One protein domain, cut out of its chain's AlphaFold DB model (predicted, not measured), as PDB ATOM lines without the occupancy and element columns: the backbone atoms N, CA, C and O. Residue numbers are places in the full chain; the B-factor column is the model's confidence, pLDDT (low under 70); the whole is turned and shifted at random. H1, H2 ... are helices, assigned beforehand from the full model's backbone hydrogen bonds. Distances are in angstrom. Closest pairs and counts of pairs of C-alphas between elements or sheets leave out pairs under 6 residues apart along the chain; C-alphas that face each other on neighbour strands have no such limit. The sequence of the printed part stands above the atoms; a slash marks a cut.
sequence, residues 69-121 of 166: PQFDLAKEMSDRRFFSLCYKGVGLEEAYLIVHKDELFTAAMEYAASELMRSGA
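AT A GLANCE: This is residues 69 to 121 of the 166 residues of an uncharacterized protein of human gut metagenome (UniProt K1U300). A small head of three short helices, with one long helix, H4, sticking out of it as an arm along the longest axis. In the head H2 and H3 fold back on each other as a helical hairpin, and the short H1 makes a corner with H2; residues 106 to 121, of which 106 to 118 belong to H4, stand free. The printed part has 53 residues with four named helices, in the order H1, H2, H3, H4, and no named strand; its class is all helix. The whole is only just loose, close to extended, with a radius of gyration of the C-alphas of 14.7 A, and it spans 46 by 17 by 14 A.

IN THESE COORDINATES: The printed part begins at Pro 69, with its C-alpha at (20.464, 48.699, -25.246). H1 holds residues 73 to 77 and is 5.9 A long from first to last C-alpha; C-alpha 73 is at (18.414, 45.773, -14.443). H2 holds residues 80 to 87 and is 10.1 A long. H3 holds residues 92 to 99 and is 10.5 A long. H4, the longest helix, holds residues 101 to 118 and is 25.6 A long, from C-alpha 101 at (28.139, 35.099, -23.205) to C-alpha 118 at (28.405, 43.100, -47.514).

HOW THE PARTS SIT: H1 and H2 only just touch, with 3 pairs of C-alphas within 8 A, and touch only at the corner by their link; their closest C-alphas, those of Met 77 and Phe 83, are 5.2 A apart. H1 and H3 are close but not clearly touching, with the C-alphas of Glu 76 and Tyr 96 the closest at 7.9 A. H2 and H3 touch and form a helical hairpin; their closest C-alphas, those of Phe 82 and Ala 95, are 5.8 A apart. Their lines stand at a shallow tilt of 33 degrees, only just short of steep, and they run opposite ways. H3 and H4 are close but not clearly touching, with the C-alphas of Leu 97 and Leu 104 the closest at 7.5 A. The lines of H3 and H4 are about perpendicular, at 87 degrees. H4 is apart from H1 and from H2. In H1, H2, H3 and H4 every backbone O i to N i+4 pair is within hydrogen-bond range.

THE WHOLE: The outline is a rod, and the two C-alphas farthest apart, those of Tyr 87 and Gly 120, are 46.3 A from each other. Without residues 106 to 121, of which 106 to 118 belong to H4, the body has 37 residues and spans 24 by 16 by 14 A. The printed part has no cut, and the links H1 to H2, H2 to H3 and H3 to H4 are tight. The mean pLDDT of the printed part is 94.9, and one printed residue, Ala 121, is under 70.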
ATOM      1  N   PRO A  69      21.788  48.069 -25.264       94.69
ATOM      2  CA  PRO A  69      20.464  48.699 -25.246       94.69
ATOM      3  C   PRO A  69      19.331  47.787 -24.752       94.69
ATOM      4  O   PRO A  69      18.324  48.262 -24.236       94.69
ATOM      5  N   GLN A  70      19.496  46.471 -24.897       94.25
ATOM      6  CA  GLN A  70      18.576  45.447 -24.400       94.25
ATOM      7  C   GLN A  70      18.701  45.150 -22.891       94.25
ATOM      8  O   GLN A  70      17.936  44.335 -22.374       94.25
ATOM      9  N   PHE A  71      19.659  45.762 -22.186       97.19
ATOM     10  CA  PHE A  71      19.884  45.535 -20.759       97.19
ATOM     11  C   PHE A  71      18.760  46.133 -19.903       97.19
ATOM     12  O   PHE A  71      18.464  47.329 -19.960       97.19
ATOM     13  N   ASP A  72      18.176  45.301 -19.040       96.94
ATOM     14  CA  ASP A  72      17.169  45.705 -18.062       96.94
ATOM     15  C   ASP A  72      17.561  45.196 -16.672       96.94
ATOM     16  O   ASP A  72      17.488  44.004 -16.385       96.94
ATOM     17  N   LEU A  73      17.953  46.116 -15.787       96.31
ATOM     18  CA  LEU A  73      18.414  45.773 -14.443       96.31
ATOM     19  C   LEU A  73      17.380  44.963 -13.645       96.31
ATOM     20  O   LEU A  73      17.756  44.036 -12.934       96.31
ATOM     21  N   ALA A  74      16.091  45.297 -13.735       95.44
ATOM     22  CA  ALA A  74      15.054  44.630 -12.950       95.44
ATOM     23  C   ALA A  74      14.839  43.188 -13.430       95.44
ATOM     24  O   ALA A  74      14.712  42.264 -12.618       95.44
ATOM     25  N   LYS A  75      14.862  42.986 -14.751       97.12
ATOM     26  CA  LYS A  75      14.830  41.662 -15.370       97.12
ATOM     27  C   LYS A  75      16.066  40.848 -14.985       97.12
ATOM     28  O   LYS A  75      15.915  39.724 -14.511       97.12
ATOM     29  N   GLU A  76      17.264  41.410 -15.132       97.25
ATOM     30  CA  GLU A  76      18.519  40.695 -14.868       97.25
ATOM     31  C   GLU A  76      18.696  40.353 -13.381       97.25
ATOM     32  O   GLU A  76      19.136  39.257 -13.046       97.25
ATOM     33  N   MET A  77      18.256  41.217 -12.460       96.06
ATOM     34  CA  MET A  77      18.285  40.929 -11.017       96.06
ATOM     35  C   MET A  77      17.369  39.768 -10.600       96.06
ATOM     36  O   MET A  77      17.542  39.217  -9.512       96.06
ATOM     37  N   SER A  78      16.422  39.370 -11.455       96.38
ATOM     38  CA  SER A  78      15.603  38.173 -11.239       96.38
ATOM     39  C   SER A  78      16.349  36.877 -11.598       96.38
ATOM     40  O   SER A  78      15.987  35.809 -11.099       96.38
ATOM     41  N   ASP A  79      17.412  36.939 -12.415       97.12
ATOM     42  CA  ASP A  79      18.302  35.798 -12.656       97.12
ATOM     43  C   ASP A  79      19.246  35.617 -11.456       97.12
ATOM     44  O   ASP A  79      20.081  36.460 -11.115       97.12
ATOM     45  N   ARG A  80      19.145  34.449 -10.814       97.50
ATOM     46  CA  ARG A  80      19.949  34.088  -9.640       97.50
ATOM     47  C   ARG A  80      21.460  34.127  -9.901       97.50
ATOM     48  O   ARG A  80      22.222  34.429  -8.981       97.50
ATOM     49  N   ARG A  81      21.917  33.777 -11.105       97.62
ATOM     50  CA  ARG A  81      23.340  33.788 -11.484       97.62
ATOM     51  C   ARG A  81      23.842  35.220 -11.599       97.62
ATOM     52  O   ARG A  81      24.861  35.532 -10.987       97.62
ATOM     53  N   PHE A  82      23.099  36.075 -12.304       98.06
ATOM     54  CA  PHE A  82      23.415  37.497 -12.436       98.06
ATOM     55  C   PHE A  82      23.466  38.172 -11.063       98.06
ATOM     56  O   PHE A  82      24.497  38.733 -10.681       98.06
ATOM     57  N   PHE A  83      22.408  38.004 -10.261       96.81
ATOM     58  CA  PHE A  83      22.353  38.529  -8.900       96.81
ATOM     59  C   PHE A  83      23.527  38.031  -8.048       96.81
ATOM     60  O   PHE A  83      24.178  38.820  -7.367       96.81
ATOM     61  N   SER A  84      23.846  36.731  -8.093       97.31
ATOM     62  CA  SER A  84      24.946  36.179  -7.296       97.31
ATOM     63  C   SER A  84      26.308  36.755  -7.677       97.31
ATOM     64  O   SER A  84      27.158  36.869  -6.791       97.31
ATOM     65  N   LEU A  85      26.555  37.050  -8.954       97.69
ATOM     66  CA  LEU A  85      27.802  37.674  -9.400       97.69
ATOM     67  C   LEU A  85      27.887  39.107  -8.877       97.69
ATOM     68  O   LEU A  85      28.859  39.461  -8.206       97.69
ATOM     69  N   CYS A  86      26.822  39.884  -9.077       96.56
ATOM     70  CA  CYS A  86      26.735  41.264  -8.607       96.56
ATOM     71  C   CYS A  86      26.891  41.348  -7.082       96.56
ATOM     72  O   CYS A  86      27.644  42.169  -6.556       96.56
ATOM     73  N   TYR A  87      26.232  40.449  -6.347       94.06
ATOM     74  CA  TYR A  87      26.314  40.385  -4.890       94.06
ATOM     75  C   TYR A  87      27.742  40.094  -4.401       94.06
ATOM     76  O   TYR A  87      28.199  40.682  -3.419       94.06
ATOM     77  N   LYS A  88      28.494  39.260  -5.131       95.25
ATOM     78  CA  LYS A  88      29.916  38.979  -4.865       95.25
ATOM     79  C   LYS A  88      30.862  40.115  -5.282       95.25
ATOM     80  O   LYS A  88      32.060  40.001  -5.048       95.25
ATOM     81  N   GLY A  89      30.339  41.203  -5.846       94.12
ATOM     82  CA  GLY A  89      31.103  42.400  -6.196       94.12
ATOM     83  C   GLY A  89      31.554  42.472  -7.654       94.12
ATOM     84  O   GLY A  89      32.311  43.377  -7.992       94.12
ATOM     85  N   VAL A  90      31.095  41.558  -8.514       96.50
ATOM     86  CA  VAL A  90      31.277  41.687  -9.968       96.50
ATOM     87  C   VAL A  90      30.430  42.868 -10.463       96.50
ATOM     88  O   VAL A  90      29.302  43.043 -10.004       96.50
ATOM     89  N   GLY A  91      30.972  43.701 -11.355       96.25
ATOM     90  CA  GLY A  91      30.235  44.833 -11.938       96.25
ATOM     91  C   GLY A  91      29.077  44.373 -12.829       96.25
ATOM     92  O   GLY A  91      29.106  43.254 -13.343       96.25
ATOM     93  N   LEU A  92      28.067  45.228 -13.027       97.88
ATOM     94  CA  LEU A  92      26.876  44.870 -13.814       97.88
ATOM     95  C   LEU A  92      27.206  44.478 -15.262       97.88
ATOM     96  O   LEU A  92      26.640  43.518 -15.774       97.88
ATOM     97  N   GLU A  93      28.135  45.195 -15.898       97.31
ATOM     98  CA  GLU A  93      28.581  44.925 -17.270       97.31
ATOM     99  C   GLU A  93      29.184  43.521 -17.405       97.31
ATOM    100  O   GLU A  93      28.744  42.715 -18.222       97.31
ATOM    101  N   GLU A  94      30.161  43.215 -16.554       97.75
ATOM    102  CA  GLU A  94      30.866  41.935 -16.553       97.75
ATOM    103  C   GLU A  94      29.909  40.789 -16.205       97.75
ATOM    104  O   GLU A  94      29.921  39.733 -16.837       97.75
ATOM    105  N   ALA A  95      29.020  41.001 -15.230       98.12
ATOM    106  CA  ALA A  95      27.995  40.023 -14.885       98.12
ATOM    107  C   ALA A  95      27.049  39.755 -16.067       98.12
ATOM    108  O   ALA A  95      26.711  38.597 -16.318       98.12
ATOM    109  N   TYR A  96      26.661  40.795 -16.811       97.81
ATOM    110  CA  TYR A  96      25.811  40.666 -17.993       97.81
ATOM    111  C   TYR A  96      26.521  39.880 -19.099       97.81
ATOM    112  O   TYR A  96      25.962  38.914 -19.620       97.81
ATOM    113  N   LEU A  97      27.783  40.210 -19.384       96.62
ATOM    114  CA  LEU A  97      28.605  39.499 -20.361       96.62
ATOM    115  C   LEU A  97      28.780  38.017 -20.005       96.62
ATOM    116  O   LEU A  97      28.659  37.158 -20.873       96.62
ATOM    117  N   ILE A  98      29.043  37.695 -18.735       97.31
ATOM    118  CA  ILE A  98      29.212  36.306 -18.281       97.31
ATOM    119  C   ILE A  98      27.912  35.513 -18.454       97.31
ATOM    120  O   ILE A  98      27.944  34.367 -18.907       97.31
ATOM    121  N   VAL A  99      26.775  36.102 -18.077       97.94
ATOM    122  CA  VAL A  99      25.467  35.429 -18.113       97.94
ATOM    123  C   VAL A  99      24.980  35.224 -19.547       97.94
ATOM    124  O   VAL A  99      24.467  34.146 -19.848       97.94
ATOM    125  N   HIS A 100      25.201  36.210 -20.423       96.94
ATOM    126  CA  HIS A 100      24.727  36.239 -21.816       96.94
ATOM    127  C   HIS A 100      25.831  35.976 -22.844       96.94
ATOM    128  O   HIS A 100      25.683  36.290 -24.024       96.94
ATOM    129  N   LYS A 101      26.943  35.378 -22.401       96.56
ATOM    130  CA  LYS A 101      28.139  35.099 -23.205       96.56
ATOM    131  C   LYS A 101      27.791  34.524 -24.574       96.56
ATOM    132  O   LYS A 101      28.177  35.072 -25.602       96.56
ATOM    133  N   ASP A 102      27.086  33.399 -24.587       97.12
ATOM    134  CA  ASP A 102      26.862  32.637 -25.813       97.12
ATOM    135  C   ASP A 102      26.000  33.413 -26.815       97.12
ATOM    136  O   ASP A 102      26.311  33.428 -28.004       97.12
ATOM    137  N   GLU A 103      24.981  34.125 -26.335       95.56
ATOM    138  CA  GLU A 103      24.102  34.953 -27.164       95.56
ATOM    139  C   GLU A 103      24.861  36.140 -27.768       95.56
ATOM    140  O   GLU A 103      24.818  36.353 -28.981       95.56
ATOM    141  N   LEU A 104      25.620  36.868 -26.943       94.44
ATOM    142  CA  LEU A 104      26.401  38.027 -27.378       94.44
ATOM    143  C   LEU A 104      27.487  37.639 -28.387       94.44
ATOM    144  O   LEU A 104      27.629  38.293 -29.421       94.44
ATOM    145  N   PHE A 105      28.235  36.561 -28.127       95.06
ATOM    146  CA  PHE A 105      29.276  36.103 -29.050       95.06
ATOM    147  C   PHE A 105      28.691  35.560 -30.356       95.06
ATOM    148  O   PHE A 105      29.253  35.830 -31.417       95.06
ATOM    149  N   THR A 106      27.561  34.852 -30.306       97.00
ATOM    150  CA  THR A 106      26.884  34.367 -31.519       97.00
ATOM    151  C   THR A 106      26.411  35.538 -32.377       97.00
ATOM    152  O   THR A 106      26.759  35.607 -33.555       97.00
ATOM    153  N   ALA A 107      25.727  36.520 -31.782       94.31
ATOM    154  CA  ALA A 107      25.274  37.715 -32.491       94.31
ATOM    155  C   ALA A 107      26.443  38.519 -33.088       94.31
ATOM    156  O   ALA A 107      26.378  38.967 -34.234       94.31
ATOM    157  N   ALA A 108      27.545  38.667 -32.346       94.50
ATOM    158  CA  ALA A 108      28.742  39.343 -32.839       94.50
ATOM    159  C   ALA A 108      29.369  38.613 -34.040       94.50
ATOM    160  O   ALA A 108      29.786  39.256 -35.007       94.50
ATOM    161  N   MET A 109      29.417  37.277 -34.011       96.75
ATOM    162  CA  MET A 109      29.913  36.471 -35.130       96.75
ATOM    163  C   MET A 109      29.014  36.585 -36.364       96.75
ATOM    164  O   MET A 109      29.524  36.766 -37.469       96.75
ATOM    165  N   GLU A 110      27.695  36.514 -36.193       96.12
ATOM    166  CA  GLU A 110      26.728  36.668 -37.286       96.12
ATOM    167  C   GLU A 110      26.803  38.059 -37.919       96.12
ATOM    168  O   GLU A 110      26.805  38.188 -39.147       96.12
ATOM    169  N   TYR A 111      26.940  39.099 -37.096       95.31
ATOM    170  CA  TYR A 111      27.153  40.460 -37.570       95.31
ATOM    171  C   TYR A 111      28.456  40.575 -38.372       95.31
ATOM    172  O   TYR A 111      28.450  41.079 -39.494       95.31
ATOM    173  N   ALA A 112      29.565  40.045 -37.848       95.31
ATOM    174  CA  ALA A 112      30.854  40.057 -38.537       95.31
ATOM    175  C   ALA A 112      30.814  39.294 -39.874       95.31
ATOM    176  O   ALA A 112      31.340  39.774 -40.880       95.31
ATOM    177  N   ALA A 113      30.159  38.131 -39.913       94.00
ATOM    178  CA  ALA A 113      29.953  37.367 -41.139       94.00
ATOM    179  C   ALA A 113      29.129  38.158 -42.168       94.00
ATOM    180  O   ALA A 113      29.516  38.254 -43.335       94.00
ATOM    181  N   SER A 114      28.032  38.775 -41.726       93.50
ATOM    182  CA  SER A 114      27.171  39.611 -42.570       93.50
ATOM    183  C   SER A 114      27.936  40.804 -43.151       93.50
ATOM    184  O   SER A 114      27.825  41.108 -44.340       93.50
ATOM    185  N   GLU A 115      28.776  41.443 -42.343       94.25
ATOM    186  CA  GLU A 115      29.584  42.585 -42.757       94.25
ATOM    187  C   GLU A 115      30.694  42.189 -43.750       94.25
ATOM    188  O   GLU A 115      30.968  42.908 -44.718       94.25
ATOM    189  N   LEU A 116      31.288  41.001 -43.596       90.69
ATOM    190  CA  LEU A 116      32.224  40.429 -44.573       90.69
ATOM    191  C   LEU A 116      31.556  40.132 -45.923       90.69
ATOM    192  O   LEU A 116      32.152  40.384 -46.975       90.69
ATOM    193  N   MET A 117      30.320  39.626 -45.905       89.44
ATOM    194  CA  MET A 117      29.533  39.422 -47.123       89.44
ATOM    195  C   MET A 117      29.198  40.759 -47.795       89.44
ATOM    196  O   MET A 117      29.383  40.900 -49.003       89.44
ATOM    197  N   ARG A 118      28.776  41.764 -47.017       91.06
ATOM    198  CA  ARG A 118      28.405  43.100 -47.514       91.06
ATOM    199  C   ARG A 118      29.591  43.878 -48.084       91.06
ATOM    200  O   ARG A 118      29.460  44.528 -49.117       91.06
ATOM    201  N   SER A 119      30.747  43.812 -47.428       88.19
ATOM    202  CA  SER A 119      31.974  44.491 -47.869       88.19
ATOM    203  C   SER A 119      32.588  43.876 -49.132       88.19
ATOM    204  O   SER A 119      33.482  44.472 -49.734       88.19
ATOM    205  N   GLY A 120      32.140  42.685 -49.549       77.44
ATOM    206  CA  GLY A 120      32.694  41.984 -50.705       77.44
ATOM    207  C   GLY A 120      34.145  41.533 -50.503       77.44
ATOM    208  O   GLY A 120      34.792  41.124 -51.470       77.44
ATOM    209  N   ALA A 121      34.662  41.563 -49.267       68.62
ATOM    210  CA  ALA A 121      35.994  41.063 -48.924       68.62
ATOM    211  C   ALA A 121      36.143  39.565 -49.255       68.62
ATOM    212  O   ALA A 121      37.228  39.107 -49.608       68.62
TER     213      ALA A 121